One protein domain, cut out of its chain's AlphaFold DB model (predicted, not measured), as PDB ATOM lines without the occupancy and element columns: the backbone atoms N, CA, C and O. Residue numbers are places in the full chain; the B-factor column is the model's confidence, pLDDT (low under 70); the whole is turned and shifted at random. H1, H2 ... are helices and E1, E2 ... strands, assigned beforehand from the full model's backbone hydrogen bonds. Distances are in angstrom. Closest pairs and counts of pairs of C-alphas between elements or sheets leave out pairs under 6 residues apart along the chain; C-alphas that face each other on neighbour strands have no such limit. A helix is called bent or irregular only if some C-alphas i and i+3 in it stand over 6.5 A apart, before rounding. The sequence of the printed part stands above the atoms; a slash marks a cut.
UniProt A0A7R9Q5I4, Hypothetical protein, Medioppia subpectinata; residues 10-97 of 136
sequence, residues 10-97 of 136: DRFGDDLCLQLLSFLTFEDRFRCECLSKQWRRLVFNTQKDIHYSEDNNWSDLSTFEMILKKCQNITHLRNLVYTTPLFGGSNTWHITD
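Overview. This is residues 10 to 97 of the 136 residues of the protein "Hypothetical protein" of Medioppia subpectinata (UniProt A0A7R9Q5I4). A narrow ribbon of two parallel strands, E1 and E2, has a cluster of three helices toward one end, where H1 packs on the H2-H3 hairpin, and a long loop reaching out at the other, its residues 85 to 90 sticking out. H4 bulges out between the two strands along the chain, and the loop folds back to pair briefly with E2. The 88 printed residues, of mixed class, run H1 H2 H3 E1 H4 E2; the whole is loose, with a radius of gyration of the C-alphas of 15.5 A, spanning 54 by 27 by 22 A.

Arrangement. E1, residues 49 to 53, and E2, residues 76 to 81, are parallel neighbours at 23 degrees, with N 50 and O 76 2.9 A apart, within hydrogen-bond range. With H4, residues 61 to 70, they form a strand-helix-strand unit, two parallel neighbours joined through a helix, with a right-handed crossover. H4 is close to but not clearly touching H3, residues 37 to 46, about perpendicular at 86 degrees; C-alphas 44 and 70 are closest, 6.2 A. H3 and H2, residues 26 to 34, form a hairpin and touch at a shallow tilt of 28 degrees, C-alphas 33 and 40 closest at 4.3 A. H1, residues 10 to 21, touches H3 at a steep tilt of 59 degrees, C-alphas 18 and 42 closest at 6.9 A. Every O i to N i+4 pair is within hydrogen-bond range in H1, H3 and H4; in H2 3 of 5 are.

Along the chain. E2 measures 15.5 A and ends at C-alpha 81, (149.095, 114.366, 128.304). H1, 16.7 A, begins at C-alpha 10, (127.628, 141.921, 148.930). H2 is only just irregular: C-alphas 31 and 34 are 6.6 A apart.

Size, cuts and confidence. C-alphas 10 and 87 are farthest apart, 54.3 A. The printed part has no cut and no long link. Residues 80 to 81 of E2 pair antiparallel with 94 to 95. pLDDT is under 70 at residues 56 to 59 and 82 to 97.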
ATOM      1  N   ASP A  10     126.392 142.705 148.806       72.75
ATOM      2  CA  ASP A  10     127.628 141.921 148.930       72.75
ATOM      3  C   ASP A  10     127.494 140.517 148.311       72.75
ATOM      4  O   ASP A  10     128.449 140.002 147.730       72.75
ATOM      5  N   ARG A  11     126.299 139.911 148.385       74.88
ATOM      6  CA  ARG A  11     126.011 138.592 147.801       74.88
ATOM      7  C   ARG A  11     125.977 138.641 146.276       74.88
ATOM      8  O   ARG A  11     126.549 137.776 145.624       74.88
ATOM      9  N   PHE A  12     125.384 139.701 145.729       82.81
ATOM     10  CA  PHE A  12     125.373 139.958 144.290       82.81
ATOM     11  C   PHE A  12     126.798 140.065 143.726       82.81
ATOM     12  O   PHE A  12     127.086 139.532 142.655       82.81
ATOM     13  N   GLY A  13     127.709 140.698 144.473       86.12
ATOM     14  CA  GLY A  13     129.123 140.767 144.106       86.12
ATOM     15  C   GLY A  13     129.794 139.391 144.032       86.12
ATOM     16  O   GLY A  13     130.503 139.120 143.066       86.12
ATOM     17  N   ASP A  14     129.557 138.516 145.017       86.00
ATOM     18  CA  ASP A  14     130.090 137.145 145.016       86.00
ATOM     19  C   ASP A  14     129.549 136.324 143.831       86.00
ATOM     20  O   ASP A  14     130.336 135.698 143.117       86.00
ATOM     21  N   ASP A  15     128.237 136.375 143.580       89.38
ATOM     22  CA  ASP A  15     127.587 135.623 142.499       89.38
ATOM     23  C   ASP A  15     128.070 136.082 141.112       89.38
ATOM     24  O   ASP A  15     128.397 135.259 140.254       89.38
ATOM     25  N   LEU A  16     128.205 137.396 140.898       90.81
ATOM     26  CA  LEU A  16     128.744 137.938 139.650       90.81
ATOM     27  C   LEU A  16     130.220 137.565 139.458       90.81
ATOM     28  O   LEU A  16     130.622 137.200 138.353       90.81
ATOM     29  N   CYS A  17     131.031 137.619 140.520       91.00
ATOM     30  CA  CYS A  17     132.431 137.195 140.449       91.00
ATOM     31  C   CYS A  17     132.545 135.710 140.084       91.00
ATOM     32  O   CYS A  17     133.379 135.353 139.255       91.00
ATOM     33  N   LEU A  18     131.697 134.848 140.655       91.19
ATOM     34  CA  LEU A  18     131.635 133.431 140.288       91.19
ATOM     35  C   LEU A  18     131.269 133.238 138.818       91.19
ATOM     36  O   LEU A  18     131.926 132.460 138.123       91.19
ATOM     37  N   GLN A  19     130.272 133.978 138.333       93.38
ATOM     38  CA  GLN A  19     129.872 133.925 136.933       93.38
ATOM     39  C   GLN A  19     131.020 134.349 136.007       93.38
ATOM     40  O   GLN A  19     131.289 133.664 135.026       93.38
ATOM     41  N   LEU A  20     131.748 135.422 136.330       93.06
ATOM     42  CA  LEU A  20     132.907 135.873 135.549       93.06
ATOM     43  C   LEU A  20     134.052 134.853 135.565       93.06
ATOM     44  O   LEU A  20     134.605 134.529 134.516       93.06
ATOM     45  N   LEU A  21     134.377 134.309 136.741       91.12
ATOM     46  CA  LEU A  21     135.406 133.282 136.899       91.12
ATOM     47  C   LEU A  21     135.088 132.016 136.090       91.12
ATOM     48  O   LEU A  21     136.014 131.349 135.638       91.12
ATOM     49  N   SER A  22     133.810 131.690 135.879       91.38
ATOM     50  CA  SER A  22     133.408 130.499 135.117       91.38
ATOM     51  C   SER A  22     133.847 130.517 133.646       91.38
ATOM     52  O   SER A  22     133.998 129.455 133.049       91.38
ATOM     53  N   PHE A  23     134.120 131.700 133.081       93.50
ATOM     54  CA  PHE A  23     134.627 131.858 131.714       93.50
ATOM     55  C   PHE A  23     136.156 131.776 131.611       93.50
ATOM     56  O   PHE A  23     136.696 131.780 130.506       93.50
ATOM     57  N   LEU A  24     136.865 131.729 132.742       90.31
ATOM     58  CA  LEU A  24     138.321 131.792 132.792       90.31
ATOM     59  C   LEU A  24     138.946 130.411 133.012       90.31
ATOM     60  O   LEU A  24     138.458 129.577 133.788       90.31
ATOM     61  N   THR A  25     140.100 130.189 132.380       88.88
ATOM     62  CA  THR A  25     140.930 129.011 132.659       88.88
ATOM     63  C   THR A  25     141.386 129.018 134.120       88.88
ATOM     64  O   THR A  25     141.360 130.052 134.789       88.88
ATOM     65  N   PHE A  26     141.791 127.867 134.665       87.19
ATOM     66  CA  PHE A  26     142.298 127.843 136.043       87.19
ATOM     67  C   PHE A  26     143.508 128.771 136.227       87.19
ATOM     68  O   PHE A  26     143.597 129.447 137.248       87.19
ATOM     69  N   GLU A  27     144.398 128.846 135.237       86.38
ATOM     70  CA  GLU A  27     145.565 129.726 135.289       86.38
ATOM     71  C   GLU A  27     145.157 131.202 135.373       86.38
ATOM     72  O   GLU A  27     145.637 131.930 136.244       86.38
ATOM     73  N   ASP A  28     144.212 131.632 134.538       89.88
ATOM     74  CA  ASP A  28     143.711 133.009 134.564       89.88
ATOM     75  C   ASP A  28     142.987 133.320 135.875       89.88
ATOM     76  O   ASP A  28     143.207 134.366 136.486       89.88
ATOM     77  N   ARG A  29     142.182 132.374 136.372       91.38
ATOM     78  CA  ARG A  29     141.539 132.484 137.687       91.38
ATOM     79  C   ARG A  29     142.565 132.612 138.807       91.38
ATOM     80  O   ARG A  29     142.379 133.422 139.711       91.38
ATOM     81  N   PHE A  30     143.646 131.839 138.752       89.06
ATOM     82  CA  PHE A  30     144.721 131.898 139.736       89.06
ATOM     83  C   PHE A  30     145.405 133.268 139.731       89.06
ATOM     84  O   PHE A  30     145.636 133.840 140.795       89.06
ATOM     85  N   ARG A  31     145.634 133.858 138.550       90.25
ATOM     86  CA  ARG A  31     146.165 135.227 138.426       90.25
ATOM     87  C   ARG A  31     145.249 136.268 139.075       90.25
ATOM     88  O   ARG A  31     145.749 137.245 139.623       90.25
ATOM     89  N   CYS A  32     143.934 136.046 139.107       90.62
ATOM     90  CA  CYS A  32     143.001 136.926 139.817       90.62
ATOM     91  C   CYS A  32     143.155 136.905 141.352       90.62
ATOM     92  O   CYS A  32     142.522 137.726 142.024       90.62
ATOM     93  N   GLU A  33     143.983 136.027 141.942       88.75
ATOM     94  CA  GLU A  33     144.171 135.988 143.402       88.75
ATOM     95  C   GLU A  33     144.686 137.312 143.979       88.75
ATOM     96  O   GLU A  33     144.414 137.631 145.141       88.75
ATOM     97  N   CYS A  34     145.423 138.081 143.173       88.88
ATOM     98  CA  CYS A  34     146.028 139.341 143.583       88.88
ATOM     99  C   CYS A  34     145.052 140.528 143.541       88.88
ATOM    100  O   CYS A  34     145.344 141.561 144.138       88.88
ATOM    101  N   LEU A  35     143.887 140.387 142.893       90.12
ATOM    102  CA  LEU A  35     142.936 141.488 142.708       90.12
ATOM    103  C   LEU A  35     142.211 141.846 144.005       90.12
ATOM    104  O   LEU A  35     142.073 143.017 144.353       90.12
ATOM    105  N   SER A  36     141.714 140.841 144.732       91.56
ATOM    106  CA  SER A  36     141.066 141.071 146.020       91.56
ATOM    107  C   SER A  36     140.952 139.800 146.864       91.56
ATOM    108  O   SER A  36     140.954 138.671 146.369       91.56
ATOM    109  N   LYS A  37     140.757 139.978 148.179       89.38
ATOM    110  CA  LYS A  37     140.498 138.868 149.116       89.38
ATOM    111  C   LYS A  37     139.223 138.086 148.778       89.38
ATOM    112  O   LYS A  37     139.071 136.960 149.245       89.38
ATOM    113  N   GLN A  38     138.274 138.689 148.065       88.94
ATOM    114  CA  GLN A  38     137.036 138.038 147.639       88.94
ATOM    115  C   GLN A  38     137.310 137.090 146.473       88.94
ATOM    116  O   GLN A  38     137.054 135.899 146.608       88.94
ATOM    117  N   TRP A  39     137.967 137.580 145.420       91.62
ATOM    118  CA  TRP A  39     138.391 136.776 144.270       91.62
ATOM    119  C   TRP A  39     139.248 135.593 144.698       91.62
ATOM    120  O   TRP A  39     138.936 134.452 144.378       91.62
ATOM    121  N   ARG A  40     140.247 135.850 145.547       91.00
ATOM    122  CA  ARG A  40     141.089 134.801 146.121       91.00
ATOM    123  C   ARG A  40     140.282 133.696 146.811       91.00
ATOM    124  O   ARG A  40     140.556 132.518 146.612       91.00
ATOM    125  N   ARG A  41     139.284 134.060 147.629       90.06
ATOM    126  CA  ARG A  41     138.417 133.081 148.310       90.06
ATOM    127  C   ARG A  41     137.591 132.277 147.309       90.06
ATOM    128  O   ARG A  41     137.491 131.068 147.467       90.06
ATOM    129  N   LEU A  42     137.008 132.930 146.306       91.12
ATOM    130  CA  LEU A  42     136.166 132.267 145.312       91.12
ATOM    131  C   LEU A  42     136.976 131.291 144.458       91.12
ATOM    132  O   LEU A  42     136.581 130.136 144.341       91.12
ATOM    133  N   VAL A  43     138.133 131.714 143.944       91.56
ATOM    134  CA  VAL A  43     139.029 130.872 143.136       91.56
ATOM    135  C   VAL A  43     139.387 129.589 143.886       91.56
ATOM    136  O   VAL A  43     139.145 128.496 143.382       91.56
ATOM    137  N   PHE A  44     139.878 129.698 145.122       89.94
ATOM    138  CA  PHE A  44     140.335 128.527 145.877       89.94
ATOM    139  C   PHE A  44     139.216 127.651 146.439       89.94
ATOM    140  O   PHE A  44     139.393 126.439 146.549       89.94
ATOM    141  N   ASN A  45     138.055 128.226 146.762       89.19
ATOM    142  CA  ASN A  45     136.944 127.449 147.308       89.19
ATOM    143  C   ASN A  45     136.127 126.736 146.228       89.19
ATOM    144  O   ASN A  45     135.501 125.720 146.519       89.19
ATOM    145  N   THR A  46     136.085 127.269 145.007       90.00
ATOM    146  CA  THR A  46     135.291 126.679 143.918       90.00
ATOM    147  C   THR A  46     136.076 125.735 143.026       90.00
ATOM    148  O   THR A  46     135.463 124.969 142.281       90.00
ATOM    149  N   GLN A  47     137.409 125.739 143.111       91.25
ATOM    150  CA  GLN A  47     138.219 124.836 142.311       91.25
ATOM    151  C   GLN A  47     138.105 123.397 142.818       91.25
ATOM    152  O   GLN A  47     138.654 123.049 143.861       91.25
ATOM    153  N   LYS A  48     137.415 122.564 142.037       89.94
ATOM    154  CA  LYS A  48     137.298 121.119 142.271       89.94
ATOM    155  C   LYS A  48     138.261 120.303 141.416       89.94
ATOM    156  O   LYS A  48     138.765 119.281 141.874       89.94
ATOM    157  N   ASP A  49     138.567 120.803 140.220       88.44
ATOM    158  CA  ASP A  49     139.280 120.040 139.198       88.44
ATOM    159  C   ASP A  49     140.546 120.771 138.780       88.44
ATOM    160  O   ASP A  49     140.472 121.842 138.186       88.44
ATOM    161  N   ILE A  50     141.722 120.222 139.068       86.06
ATOM    162  CA  ILE A  50     142.982 120.794 138.587       86.06
ATOM    163  C   ILE A  50     143.491 119.967 137.421       86.06
ATOM    164  O   ILE A  50     143.776 118.780 137.556       86.06
ATOM    165  N   HIS A  51     143.609 120.630 136.277       86.00
ATOM    166  CA  HIS A  51     144.192 120.074 135.072       86.00
ATOM    167  C   HIS A  51     145.627 120.576 135.001       86.00
ATOM    168  O   HIS A  51     145.852 121.776 134.835       86.00
ATOM    169  N   TYR A  52     146.589 119.678 135.172       79.12
ATOM    170  CA  TYR A  52     147.999 119.998 134.998       79.12
ATOM    171  C   TYR A  52     148.480 119.378 133.693       79.12
ATOM    172  O   TYR A  52     148.032 118.298 133.313       79.12
ATOM    173  N   SER A  53     149.368 120.069 132.994       76.75
ATOM    174  CA  SER A  53     150.031 119.541 131.809       76.75
ATOM    175  C   SER A  53     151.531 119.703 131.967       76.75
ATOM    176  O   SER A  53     151.970 120.650 132.616       76.75
ATOM    177  N   GLU A  54     152.300 118.796 131.374       70.31
ATOM    178  CA  GLU A  54     153.763 118.888 131.343       70.31
ATOM    179  C   GLU A  54     154.246 120.126 130.568       70.31
ATOM    180  O   GLU A  54     155.300 120.665 130.892       70.31
ATOM    181  N   ASP A  55     153.436 120.629 129.631       70.31
ATOM    182  CA  ASP A  55     153.746 121.835 128.850       70.31
ATOM    183  C   ASP A  55     153.397 123.131 129.589       70.31
ATOM    184  O   ASP A  55     153.900 124.209 129.259       70.31
ATOM    185  N   ASN A  56     152.529 123.048 130.602       64.56
ATOM    186  CA  ASN A  56     152.261 124.199 131.445       64.56
ATOM    187  C   ASN A  56     153.519 124.434 132.277       64.56
ATOM    188  O   ASN A  56     154.065 123.502 132.859       64.56
ATOM    189  N   ASN A  57     153.969 125.687 132.361       59.59
ATOM    190  CA  ASN A  57     155.204 126.103 133.037       59.59
ATOM    191  C   ASN A  57     155.136 125.967 134.581       59.59
ATOM    192  O   ASN A  57     155.670 126.777 135.330       59.59
ATOM    193  N   TRP A  58     154.424 124.950 135.068       66.81
ATOM    194  CA  TRP A  58     154.306 124.488 136.449       66.81
ATOM    195  C   TRP A  58     155.482 123.575 136.814       66.81
ATOM    196  O   TRP A  58     155.402 122.769 137.737       66.81
ATOM    197  N   SER A  59     156.574 123.689 136.063       63.66
ATOM    198  CA  SER A  59     157.831 122.974 136.244       63.66
ATOM    199  C   SER A  59     158.425 123.203 137.639       63.66
ATOM    200  O   SER A  59     159.202 122.377 138.120       63.66
ATOM    201  N   ASP A  60     158.001 124.264 138.332       79.38
ATOM    202  CA  ASP A  60     158.246 124.426 139.754       79.38
ATOM    203  C   ASP A  60     157.235 123.651 140.619       79.38
ATOM    204  O   ASP A  60     156.099 124.077 140.865       79.38
ATOM    205  N   LEU A  61     157.707 122.526 141.161       80.38
ATOM    206  CA  LEU A  61     156.991 121.706 142.137       80.38
ATOM    207  C   LEU A  61     156.531 122.521 143.359       80.38
ATOM    208  O   LEU A  61     155.484 122.211 143.928       80.38
ATOM    209  N   SER A  62     157.266 123.576 143.740       84.06
ATOM    210  CA  SER A  62     156.906 124.430 144.880       84.06
ATOM    211  C   SER A  62     155.615 125.207 144.616       84.06
ATOM    212  O   SER A  62     154.727 125.275 145.471       84.06
ATOM    213  N   THR A  63     155.463 125.723 143.395       83.94
ATOM    214  CA  THR A  63     154.262 126.436 142.959       83.94
ATOM    215  C   THR A  63     153.064 125.494 142.939       83.94
ATOM    216  O   THR A  63     151.994 125.838 143.448       83.94
ATOM    217  N   PHE A  64     153.248 124.277 142.425       84.19
ATOM    218  CA  PHE A  64     152.195 123.267 142.420       84.19
ATOM    219  C   PHE A  64     151.776 122.855 143.839       84.19
ATOM    220  O   PHE A  64     150.585 122.839 144.151       84.19
ATOM    221  N   GLU A  65     152.733 122.603 144.736       86.56
ATOM    222  CA  GLU A  65     152.451 122.304 146.144       86.56
ATOM    223  C   GLU A  65     151.689 123.452 146.823       86.56
ATOM    224  O   GLU A  65     150.708 123.220 147.536       86.56
ATOM    225  N   MET A  66     152.095 124.700 146.577       88.06
ATOM    226  CA  MET A  66     151.395 125.874 147.090       88.06
ATOM    227  C   MET A  66     149.943 125.926 146.594       88.06
ATOM    228  O   MET A  66     149.043 126.218 147.384       88.06
ATOM    229  N   ILE A  67     149.700 125.639 145.312       87.44
ATOM    230  CA  ILE A  67     148.350 125.599 144.737       87.44
ATOM    231  C   ILE A  67     147.506 124.531 145.436       87.44
ATOM    232  O   ILE A  67     146.399 124.834 145.879       87.44
ATOM    233  N   LEU A  68     148.035 123.317 145.606       87.88
ATOM    234  CA  LEU A  68     147.326 122.234 146.293       87.88
ATOM    235  C   LEU A  68     146.997 122.588 147.750       87.88
ATOM    236  O   LEU A  68     145.899 122.300 148.215       87.88
ATOM    237  N   LYS A  69     147.906 123.267 148.462       88.88
ATOM    238  CA  LYS A  69     147.655 123.738 149.838       88.88
ATOM    239  C   LYS A  69     146.565 124.810 149.909       88.88
ATOM    240  O   LYS A  69     145.823 124.864 150.890       88.88
ATOM    241  N   LYS A  70     146.475 125.683 148.900       88.25
ATOM    242  CA  LYS A  70     145.469 126.757 148.844       88.25
ATOM    243  C   LYS A  70     144.089 126.235 148.421       88.25
ATOM    244  O   LYS A  70     143.083 126.660 148.984       88.25
ATOM    245  N   CYS A  71     144.034 125.316 147.462       89.12
ATOM    246  CA  CYS A  71     142.804 124.737 146.924       89.12
ATOM    247  C   CYS A  71     142.313 123.554 147.785       89.12
ATOM    248  O   CYS A  71     142.520 122.390 147.452       89.12
ATOM    249  N   GLN A  72     141.630 123.839 148.892       85.00
ATOM    250  CA  GLN A  72     141.208 122.804 149.854       85.00
ATOM    251  C   GLN A  72     140.082 121.882 149.349       85.00
ATOM    252  O   GLN A  72     139.870 120.815 149.918       85.00
ATOM    253  N   ASN A  73     139.370 122.272 148.287       87.75
ATOM    254  CA  ASN A  73     138.193 121.561 147.775       87.75
ATOM    255  C   ASN A  73     138.465 120.753 146.493       87.75
ATOM    256  O   ASN A  73     137.516 120.401 145.790       87.75
ATOM    257  N   ILE A  74     139.732 120.466 146.168       88.12
ATOM    258  CA  ILE A  74     140.072 119.659 144.989       88.12
ATOM    259  C   ILE A  74     139.573 118.229 145.186       88.12
ATOM    260  O   ILE A  74     139.963 117.545 146.131       88.12
ATOM    261  N   THR A  75     138.768 117.762 144.240       89.50
ATOM    262  CA  THR A  75     138.289 116.380 144.158       89.50
ATOM    263  C   THR A  75     138.922 115.621 143.002       89.50
ATOM    264  O   THR A  75     139.071 114.404 143.090       89.50
ATOM    265  N   HIS A  76     139.325 116.313 141.931       86.25
ATOM    266  CA  HIS A  76     139.904 115.680 140.751       86.25
ATOM    267  C   HIS A  76     141.210 116.358 140.329       86.25
ATOM    268  O   HIS A  76     141.302 117.580 140.208       86.25
ATOM    269  N   LEU A  77     142.230 115.541 140.081       85.81
ATOM    270  CA  LEU A  77     143.510 115.970 139.537       85.81
ATOM    271  C   LEU A  77     143.718 115.241 138.209       85.81
ATOM    272  O   LEU A  77     143.853 114.021 138.197       85.81
ATOM    273  N   ARG A  78     143.696 115.968 137.093       84.50
ATOM    274  CA  ARG A  78     143.797 115.384 135.750       84.50
ATOM    275  C   ARG A  78     145.124 115.764 135.114       84.50
ATOM    276  O   ARG A  78     145.493 116.936 135.109       84.50
ATOM    277  N   ASN A  79     145.810 114.766 134.566       78.06
ATOM    278  CA  ASN A  79     147.001 114.976 133.759       78.06
ATOM    279  C   ASN A  79     146.590 115.154 132.296       78.06
ATOM    280  O   ASN A  79     146.056 114.228 131.687       78.06
ATOM    281  N   LEU A  80     146.842 116.328 131.730       72.81
ATOM    282  CA  LEU A  80     146.706 116.573 130.301       72.81
ATOM    283  C   LEU A  80     148.002 116.138 129.618       72.81
ATOM    284  O   LEU A  80     148.975 116.894 129.561       72.81
ATOM    285  N   VAL A  81     148.002 114.903 129.116       71.19
ATOM    286  CA  VAL A  81     149.095 114.366 128.304       71.19
ATOM    287  C   VAL A  81     148.853 114.749 126.848       71.19
ATOM    288  O   VAL A  81     147.912 114.264 126.217       71.19
ATOM    289  N   TYR A  82     149.720 115.598 126.300       59.34
ATOM    290  CA  TYR A  82     149.764 115.829 124.863       59.34
ATOM    291  C   TYR A  82     150.387 114.610 124.191       59.34
ATOM    292  O   TYR A  82     151.564 114.310 124.371       59.34
ATOM    293  N   THR A  83     149.592 113.888 123.407       54.97
ATOM    294  CA  THR A  83     150.135 112.916 122.459       54.97
ATOM    295  C   THR A  83     150.287 113.633 121.129       54.97
ATOM    296  O   THR A  83     149.308 113.898 120.434       54.97
ATOM    297  N   THR A  84     151.518 114.008 120.786       52.38
ATOM    298  CA  THR A  84     151.828 114.460 119.430       52.38
ATOM    299  C   THR A  84     151.637 113.270 118.486       52.38
ATOM    300  O   THR A  84     152.283 112.233 118.665       52.38
ATOM    301  N   PRO A  85     150.730 113.352 117.497       55.38
ATOM    302  CA  PRO A  85     150.563 112.269 116.543       55.38
ATOM    303  C   PRO A  85     151.849 112.142 115.718       55.38
ATOM    304  O   PRO A  85     152.277 113.090 115.066       55.38
ATOM    305  N   LEU A  86     152.459 110.953 115.736       56.72
ATOM    306  CA  LEU A  86     153.724 110.652 115.047       56.72
ATOM    307  C   LEU A  86     153.663 110.832 113.517       56.72
ATOM    308  O   LEU A  86     154.700 110.808 112.861       56.72
ATOM    309  N   PHE A  87     152.477 111.041 112.939       58.56
ATOM    310  CA  PHE A  87     152.281 111.239 111.506       58.56
ATOM    311  C   PHE A  87     151.129 112.208 111.230       58.56
ATOM    312  O   PHE A  87     149.980 111.783 111.215       58.56
ATOM    313  N   GLY A  88     151.436 113.492 111.005       57.19
ATOM    314  CA  GLY A  88     150.655 114.463 110.207       57.19
ATOM    315  C   GLY A  88     149.161 114.690 110.503       57.19
ATOM    316  O   GLY A  88     148.523 115.444 109.771       57.19
ATOM    317  N   GLY A  89     148.582 114.049 111.515       56.00
ATOM    318  CA  GLY A  89     147.171 114.137 111.873       56.00
ATOM    319  C   GLY A  89     146.898 115.272 112.854       56.00
ATOM    320  O   GLY A  89     147.771 115.666 113.621       56.00
ATOM    321  N   SER A  90     145.678 115.808 112.839       54.53
ATOM    322  CA  SER A  90     145.249 116.854 113.771       54.53
ATOM    323  C   SER A  90     145.430 116.431 115.235       54.53
ATOM    324  O   SER A  90     145.084 115.313 115.622       54.53
ATOM    325  N   ASN A  91     145.942 117.352 116.056       46.75
ATOM    326  CA  ASN A  91     146.117 117.154 117.495       46.75
ATOM    327  C   ASN A  91     144.771 116.773 118.132       46.75
ATOM    328  O   ASN A  91     143.806 117.533 118.046       46.75
ATOM    329  N   THR A  92     144.709 115.599 118.762       51.69
ATOM    330  CA  THR A  92     143.504 115.106 119.443       51.69
ATOM    331  C   THR A  92     143.779 115.035 120.941       51.69
ATOM    332  O   THR A  92     144.781 114.468 121.370       51.69
ATOM    333  N   TRP A  93     142.910 115.640 121.749       47.19
ATOM    334  CA  TRP A  93     143.036 115.643 123.205       47.19
ATOM    335  C   TRP A  93     142.540 114.315 123.774       47.19
ATOM    336  O   TRP A  93     141.346 114.022 123.713       47.19
ATOM    337  N   HIS A  94     143.435 113.523 124.361       50.41
ATOM    338  CA  HIS A  94     143.049 112.346 125.131       50.41
ATOM    339  C   HIS A  94     143.039 112.698 126.616       50.41
ATOM    340  O   HIS A  94     144.083 112.818 127.252       50.41
ATOM    341  N   ILE A  95     141.840 112.870 127.176       48.59
ATOM    342  CA  ILE A  95     141.663 112.936 128.627       48.59
ATOM    343  C   ILE A  95     141.796 111.506 129.140       48.59
ATOM    344  O   ILE A  95     140.867 110.705 129.039       48.59
ATOM    345  N   THR A  96     142.965 111.160 129.670       52.03
ATOM    346  CA  THR A  96     143.063 110.020 130.571       52.03
ATOM    347  C   THR A  96     142.431 110.460 131.883       52.03
ATOM    348  O   THR A  96     142.973 111.299 132.593       52.03
ATOM    349  N   ASP A  97     141.245 109.933 132.175       46.84
ATOM    350  CA  ASP A  97     140.656 110.002 133.508       46.84
ATOM    351  C   ASP A  97     141.159 108.799 134.304       46.84
ATOM    352  O   ASP A  97     140.524 107.739 134.275       46.84
TER     353      ASP A  97